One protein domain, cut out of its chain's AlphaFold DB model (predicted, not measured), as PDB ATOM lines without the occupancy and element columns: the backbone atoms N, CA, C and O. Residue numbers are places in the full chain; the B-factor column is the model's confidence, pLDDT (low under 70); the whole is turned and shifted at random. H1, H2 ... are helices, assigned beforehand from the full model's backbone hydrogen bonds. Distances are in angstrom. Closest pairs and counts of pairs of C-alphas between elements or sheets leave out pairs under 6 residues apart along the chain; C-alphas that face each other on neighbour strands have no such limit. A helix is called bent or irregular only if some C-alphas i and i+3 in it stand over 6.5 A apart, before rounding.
ATOM      1  N   THR A 102     157.069  -8.117 232.908       47.66
ATOM      2  CA  THR A 102     155.605  -8.144 232.681       47.66
ATOM      3  C   THR A 102     154.758  -7.692 233.878       47.66
ATOM      4  O   THR A 102     153.849  -6.873 233.723       47.66
ATOM      5  N   THR A 103     155.088  -8.124 235.096       51.12
ATOM      6  CA  THR A 103     154.353  -7.737 236.319       51.12
ATOM      7  C   THR A 103     154.502  -6.244 236.645       51.12
ATOM      8  O   THR A 103     153.603  -5.618 237.210       51.12
ATOM      9  N   THR A 104     155.620  -5.638 236.235       52.25
ATOM     10  CA  THR A 104     155.876  -4.198 236.389       52.25
ATOM     11  C   THR A 104     154.918  -3.369 235.553       52.25
ATOM     12  O   THR A 104     154.350  -2.394 236.036       52.25
ATOM     13  N   HIS A 105     154.742  -3.749 234.287       58.78
ATOM     14  CA  HIS A 105     153.891  -3.012 233.362       58.78
ATOM     15  C   HIS A 105     152.417  -3.076 233.772       58.78
ATOM     16  O   HIS A 105     151.718  -2.077 233.638       58.78
ATOM     17  N   ALA A 106     151.970  -4.198 234.343       63.62
ATOM     18  CA  ALA A 106     150.589  -4.372 234.789       63.62
ATOM     19  C   ALA A 106     150.261  -3.662 236.120       63.62
ATOM     20  O   ALA A 106     149.137  -3.203 236.307       63.62
ATOM     21  N   SER A 107     151.221  -3.548 237.045       70.06
ATOM     22  CA  SER A 107     150.998  -2.949 238.377       70.06
ATOM     23  C   SER A 107     151.230  -1.435 238.428       70.06
ATOM     24  O   SER A 107     150.626  -0.743 239.249       70.06
ATOM     25  N   ARG A 108     152.053  -0.891 237.522       75.50
ATOM     26  CA  ARG A 108     152.339   0.550 237.409       75.50
ATOM     27  C   ARG A 108     151.093   1.446 237.322       75.50
ATOM     28  O   ARG A 108     151.040   2.418 238.074       75.50
ATOM     29  N   PRO A 109     150.095   1.157 236.460       79.62
ATOM     30  CA  PRO A 109     148.897   1.989 236.352       79.62
ATOM     31  C   PRO A 109     148.089   2.008 237.652       79.62
ATOM     32  O   PRO A 109     147.574   3.050 238.042       79.62
ATOM     33  N   ILE A 110     148.024   0.866 238.346       82.88
ATOM     34  CA  ILE A 110     147.296   0.720 239.610       82.88
ATOM     35  C   ILE A 110     147.954   1.586 240.684       82.88
ATOM     36  O   ILE A 110     147.287   2.414 241.297       82.88
ATOM     37  N   TYR A 111     149.269   1.464 240.863       82.62
ATOM     38  CA  TYR A 111     149.982   2.238 241.874       82.62
ATOM     39  C   TYR A 111     149.945   3.747 241.613       82.62
ATOM     40  O   TYR A 111     149.654   4.500 242.537       82.62
ATOM     41  N   ARG A 112     150.131   4.188 240.360       81.44
ATOM     42  CA  ARG A 112     150.021   5.616 240.005       81.44
ATOM     43  C   ARG A 112     148.600   6.170 240.150       81.44
ATOM     44  O   ARG A 112     148.445   7.365 240.359       81.44
ATOM     45  N   SER A 113     147.570   5.324 240.039       84.19
ATOM     46  CA  SER A 113     146.178   5.738 240.272       84.19
ATOM     47  C   SER A 113     145.829   5.907 241.754       84.19
ATOM     48  O   SER A 113     144.911   6.654 242.076       84.19
ATOM     49  N   LEU A 114     146.546   5.212 242.645       84.69
ATOM     50  CA  LEU A 114     146.352   5.285 244.095       84.69
ATOM     51  C   LEU A 114     147.171   6.417 244.720       84.69
ATOM     52  O   LEU A 114     146.688   7.091 245.624       84.69
ATOM     53  N   ASP A 115     148.392   6.623 244.228       84.50
ATOM     54  CA  ASP A 115     149.287   7.688 244.662       84.50
ATOM     55  C   ASP A 115     150.114   8.186 243.464       84.50
ATOM     56  O   ASP A 115     151.023   7.489 243.008       84.50
ATOM     57  N   PRO A 116     149.825   9.386 242.928       85.00
ATOM     58  CA  PRO A 116     150.569   9.953 241.806       85.00
ATOM     59  C   PRO A 116     152.034  10.279 242.127       85.00
ATOM     60  O   PRO A 116     152.827  10.454 241.204       85.00
ATOM     61  N   THR A 117     152.398  10.378 243.411       88.19
ATOM     62  CA  THR A 117     153.755  10.734 243.857       88.19
ATOM     63  C   THR A 117     154.692   9.531 243.935       88.19
ATOM     64  O   THR A 117     155.902   9.691 244.100       88.19
ATOM     65  N   ILE A 118     154.153   8.318 243.769       85.06
ATOM     66  CA  ILE A 118     154.920   7.082 243.857       85.06
ATOM     67  C   ILE A 118     155.952   6.978 242.726       85.06
ATOM     68  O   ILE A 118     155.628   7.039 241.535       85.06
ATOM     69  N   THR A 119     157.220   6.773 243.085       85.81
ATOM     70  CA  THR A 119     158.281   6.617 242.087       85.81
ATOM     71  C   THR A 119     158.292   5.201 241.506       85.81
ATOM     72  O   THR A 119     157.816   4.240 242.111       85.81
ATOM     73  N   ASP A 120     158.907   5.020 240.335       81.44
ATOM     74  CA  ASP A 120     159.117   3.683 239.762       81.44
ATOM     75  C   ASP A 120     159.952   2.761 240.673       81.44
ATOM     76  O   ASP A 120     159.803   1.535 240.617       81.44
ATOM     77  N   ARG A 121     160.799   3.339 241.537       81.62
ATOM     78  CA  ARG A 121     161.543   2.615 242.575       81.62
ATOM     79  C   ARG A 121     160.605   2.104 243.670       81.62
ATOM     80  O   ARG A 121     160.707   0.943 244.055       81.62
ATOM     81  N   ASP A 122     159.654   2.920 244.107       81.75
ATOM     82  CA  ASP A 122     158.665   2.526 245.115       81.75
ATOM     83  C   ASP A 122     157.682   1.488 244.563       81.75
ATOM     84  O   ASP A 122     157.339   0.529 245.251       81.75
ATOM     85  N   ILE A 123     157.280   1.616 243.292       79.50
ATOM     86  CA  ILE A 123     156.468   0.604 242.596       79.50
ATOM     87  C   ILE A 123     157.215  -0.730 242.546       79.50
ATOM     88  O   ILE A 123     156.611  -1.774 242.778       79.50
ATOM     89  N   LYS A 124     158.525  -0.706 242.257       79.62
ATOM     90  CA  LYS A 124     159.408  -1.882 242.313       79.62
ATOM     91  C   LYS A 124     159.450  -2.503 243.710       79.62
ATOM     92  O   LYS A 124     159.277  -3.715 243.821       79.62
ATOM     93  N   ALA A 125     159.622  -1.689 244.747       78.06
ATOM     94  CA  ALA A 125     159.689  -2.147 246.134       78.06
ATOM     95  C   ALA A 125     158.351  -2.708 246.650       78.06
ATOM     96  O   ALA A 125     158.337  -3.633 247.455       78.06
ATOM     97  N   ARG A 126     157.218  -2.191 246.159       75.75
ATOM     98  CA  ARG A 126     155.859  -2.617 246.541       75.75
ATOM     99  C   ARG A 126     155.299  -3.728 245.647       75.75
ATOM    100  O   ARG A 126     154.095  -3.986 245.660       75.75
ATOM    101  N   ARG A 127     156.124  -4.393 244.830       74.62
ATOM    102  CA  ARG A 127     155.655  -5.509 243.993       74.62
ATOM    103  C   ARG A 127     155.231  -6.677 244.869       74.62
ATOM    104  O   ARG A 127     156.048  -7.295 245.543       74.62
ATOM    105  N   MET A 128     153.952  -7.022 244.790       69.69
ATOM    106  CA  MET A 128     153.465  -8.268 245.361       69.69
ATOM    107  C   MET A 128     153.902  -9.422 244.456       69.69
ATOM    108  O   MET A 128     153.716  -9.375 243.237       69.69
ATOM    109  N   ARG A 129     154.489 -10.462 245.051       71.50
ATOM    110  CA  ARG A 129     154.707 -11.739 244.361       71.50
ATOM    111  C   ARG A 129     153.345 -12.320 243.971       71.50
ATOM    112  O   ARG A 129     152.369 -12.143 244.698       71.50
ATOM    113  N   CYS A 130     153.253 -12.999 242.827       77.31
ATOM    114  CA  CYS A 130     151.999 -13.660 242.470       77.31
ATOM    115  C   CYS A 130     151.690 -14.768 243.487       77.31
ATOM    116  O   CYS A 130     152.601 -15.415 244.003       77.31
ATOM    117  N   PHE A 131     150.406 -14.998 243.764       79.00
ATOM    118  CA  PHE A 131     149.980 -16.004 244.740       79.00
ATOM    119  C   PHE A 131     150.570 -17.391 244.440       79.00
ATOM    120  O   PHE A 131     151.075 -18.055 245.337       79.00
ATOM    121  N   GLY A 132     150.623 -17.778 243.161       80.81
ATOM    122  CA  GLY A 132     151.253 -19.031 242.740       80.81
ATOM    123  C   GLY A 132     152.750 -19.117 243.064       80.81
ATOM    124  O   GLY A 132     153.232 -20.188 243.410       80.81
ATOM    125  N   HIS A 133     153.486 -18.003 243.013       79.31
ATOM    126  CA  HIS A 133     154.892 -17.975 243.422       79.31
ATOM    127  C   HIS A 133     155.038 -18.071 244.944       79.31
ATOM    128  O   HIS A 133     155.933 -18.760 245.416       79.31
ATOM    129  N   VAL A 134     154.145 -17.445 245.719       83.19
ATOM    130  CA  VAL A 134     154.134 -17.604 247.185       83.19
ATOM    131  C   VAL A 134     153.856 -19.059 247.570       83.19
ATOM    132  O   VAL A 134     154.582 -19.612 248.387       83.19
ATOM    133  N   LEU A 135     152.878 -19.708 246.928       84.31
ATOM    134  CA  LEU A 135     152.622 -21.136 247.129       84.31
ATOM    135  C   LEU A 135     153.830 -21.997 246.754       84.31
ATOM    136  O   LEU A 135     154.170 -22.906 247.501       84.31
ATOM    137  N   ASN A 136     154.509 -21.689 245.643       84.12
ATOM    138  CA  ASN A 136     155.734 -22.390 245.261       84.12
ATOM    139  C   ASN A 136     156.785 -22.311 246.372       84.12
ATOM    140  O   ASN A 136     157.336 -23.335 246.747       84.12
ATOM    141  N   LEU A 137     157.024 -21.124 246.939       83.62
ATOM    142  CA  LEU A 137     157.982 -20.954 248.035       83.62
ATOM    143  C   LEU A 137     157.598 -21.773 249.274       83.62
ATOM    144  O   LEU A 137     158.464 -22.403 249.871       83.62
ATOM    145  N   VAL A 138     156.313 -21.797 249.640       85.44
ATOM    146  CA  VAL A 138     155.825 -22.574 250.791       85.44
ATOM    147  C   VAL A 138     156.012 -24.075 250.567       85.44
ATOM    148  O   VAL A 138     156.541 -24.759 251.438       85.44
ATOM    149  N   VAL A 139     155.627 -24.587 249.395       85.06
ATOM    150  CA  VAL A 139     155.775 -26.011 249.048       85.06
ATOM    151  C   VAL A 139     157.248 -26.416 249.022       85.06
ATOM    152  O   VAL A 139     157.616 -27.446 249.576       85.06
ATOM    153  N   GLN A 140     158.103 -25.588 248.427       83.81
ATOM    154  CA  GLN A 140     159.545 -25.822 248.363       83.81
ATOM    155  C   GLN A 140     160.173 -25.840 249.764       83.81
ATOM    156  O   GLN A 140     160.963 -26.730 250.070       83.81
ATOM    157  N   ALA A 141     159.760 -24.925 250.647       86.00
ATOM    158  CA  ALA A 141     160.206 -24.915 252.037       86.00
ATOM    159  C   ALA A 141     159.747 -26.157 252.819       86.00
ATOM    160  O   ALA A 141     160.482 -26.656 253.668       86.00
ATOM    161  N   PHE A 142     158.550 -26.673 252.524       85.38
ATOM    162  CA  PHE A 142     158.034 -27.899 253.131       85.38
ATOM    163  C   PHE A 142     158.796 -29.147 252.660       85.38
ATOM    164  O   PHE A 142     159.165 -29.982 253.479       85.38
ATOM    165  N   LEU A 143     159.058 -29.263 251.356       82.12
ATOM    166  CA  LEU A 143     159.697 -30.445 250.769       82.12
ATOM    167  C   LEU A 143     161.211 -30.491 251.001       82.12
ATOM    168  O   LEU A 143     161.765 -31.565 251.215       82.12
ATOM    169  N   PHE A 144     161.885 -29.341 250.947       81.62
ATOM    170  CA  PHE A 144     163.349 -29.275 250.943       81.62
ATOM    171  C   PHE A 144     163.946 -28.516 252.130       81.62
ATOM    172  O   PHE A 144     165.174 -28.459 252.250       81.62
ATOM    173  N   GLY A 145     163.111 -27.971 253.018       84.62
ATOM    174  CA  GLY A 145     163.528 -27.189 254.179       84.62
ATOM    175  C   GLY A 145     163.719 -25.698 253.879       84.62
ATOM    176  O   GLY A 145     163.468 -25.219 252.774       84.62
TER     177      GLY A 145
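Overview. This is residues 102 to 145 of the 284 residues of an uncharacterized protein of Chaetomium globosum (strain ATCC 6205 / CBS 148.51 / DSM 1962 / NBRC 6347 / NRRL 1970) (UniProt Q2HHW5). Going along the printed part from its first residue, you meet a small head of two helices, H1 and the short H2, set crosswise to each other and joined by a loop. A stretch of chain without a named element, residues 126 to 130, then leads away to a single helical arm, H3, and residues 131 to 145 stick out free of the head. The printed part has 44 residues with three named helices, in the order H1, H2, H3, and no named strand; its class is all helix. It is only just extended, close to loose, with a radius of gyration of the C-alphas of 14.0 A. The C-alphas span 42 by 15 by 15 A, and the arm H3 makes much of that length.

Arrangement. Begin with H1, residues 102 to 114, and look from there to H2, residues 120 to 125. These two touch, with 6 pairs of C-alphas within 8 A; the closest C-alphas are those of Arg 108 and Ile 123, 6.6 A apart. Their centres are 9.9 A apart, and their lines stand at 75 degrees, about perpendicular. Next comes H3, residues 131 to 144, which touches no helix: it is apart from H1 and apart from H2. Check the backbone O and N atoms of the helices: in H2 and H3 every O i to N i+4 pair is within hydrogen-bond range, while in H1 7 of 9 are.

Along the chain. Find C-alpha 102 at (155.605, -8.144, 232.681); from there H1 runs 19.9 A to C-alpha 114 at (146.352, 5.285, 244.095). H1 is irregular, but only just: C-alphas 106 and 109 are 6.8 A apart, and its line is a rough one. Go on to C-alpha 120 at (159.117, 3.683, 239.762), where the six residues of H2 begin; they end at Ala 125. H3, the longest helix by residues with 14, starts at Phe 131 and runs 19.8 A to C-alpha 144 at (163.349, -29.275, 250.943).

Size, cuts and confidence. Look at Pro 116 and Leu 143 for the two C-alphas farthest apart, 42.4 A; the first and last printed C-alphas, those of Thr 102 and Gly 145, are 29.8 A apart. The printed part has no cut. The links H1 to H2 and H2 to H3 are both tight, with 5 residues each. In the B-factor column the mean pLDDT of the printed part is 78.2, and you will find values under 70 at residues 102 to 106 and at residue 128.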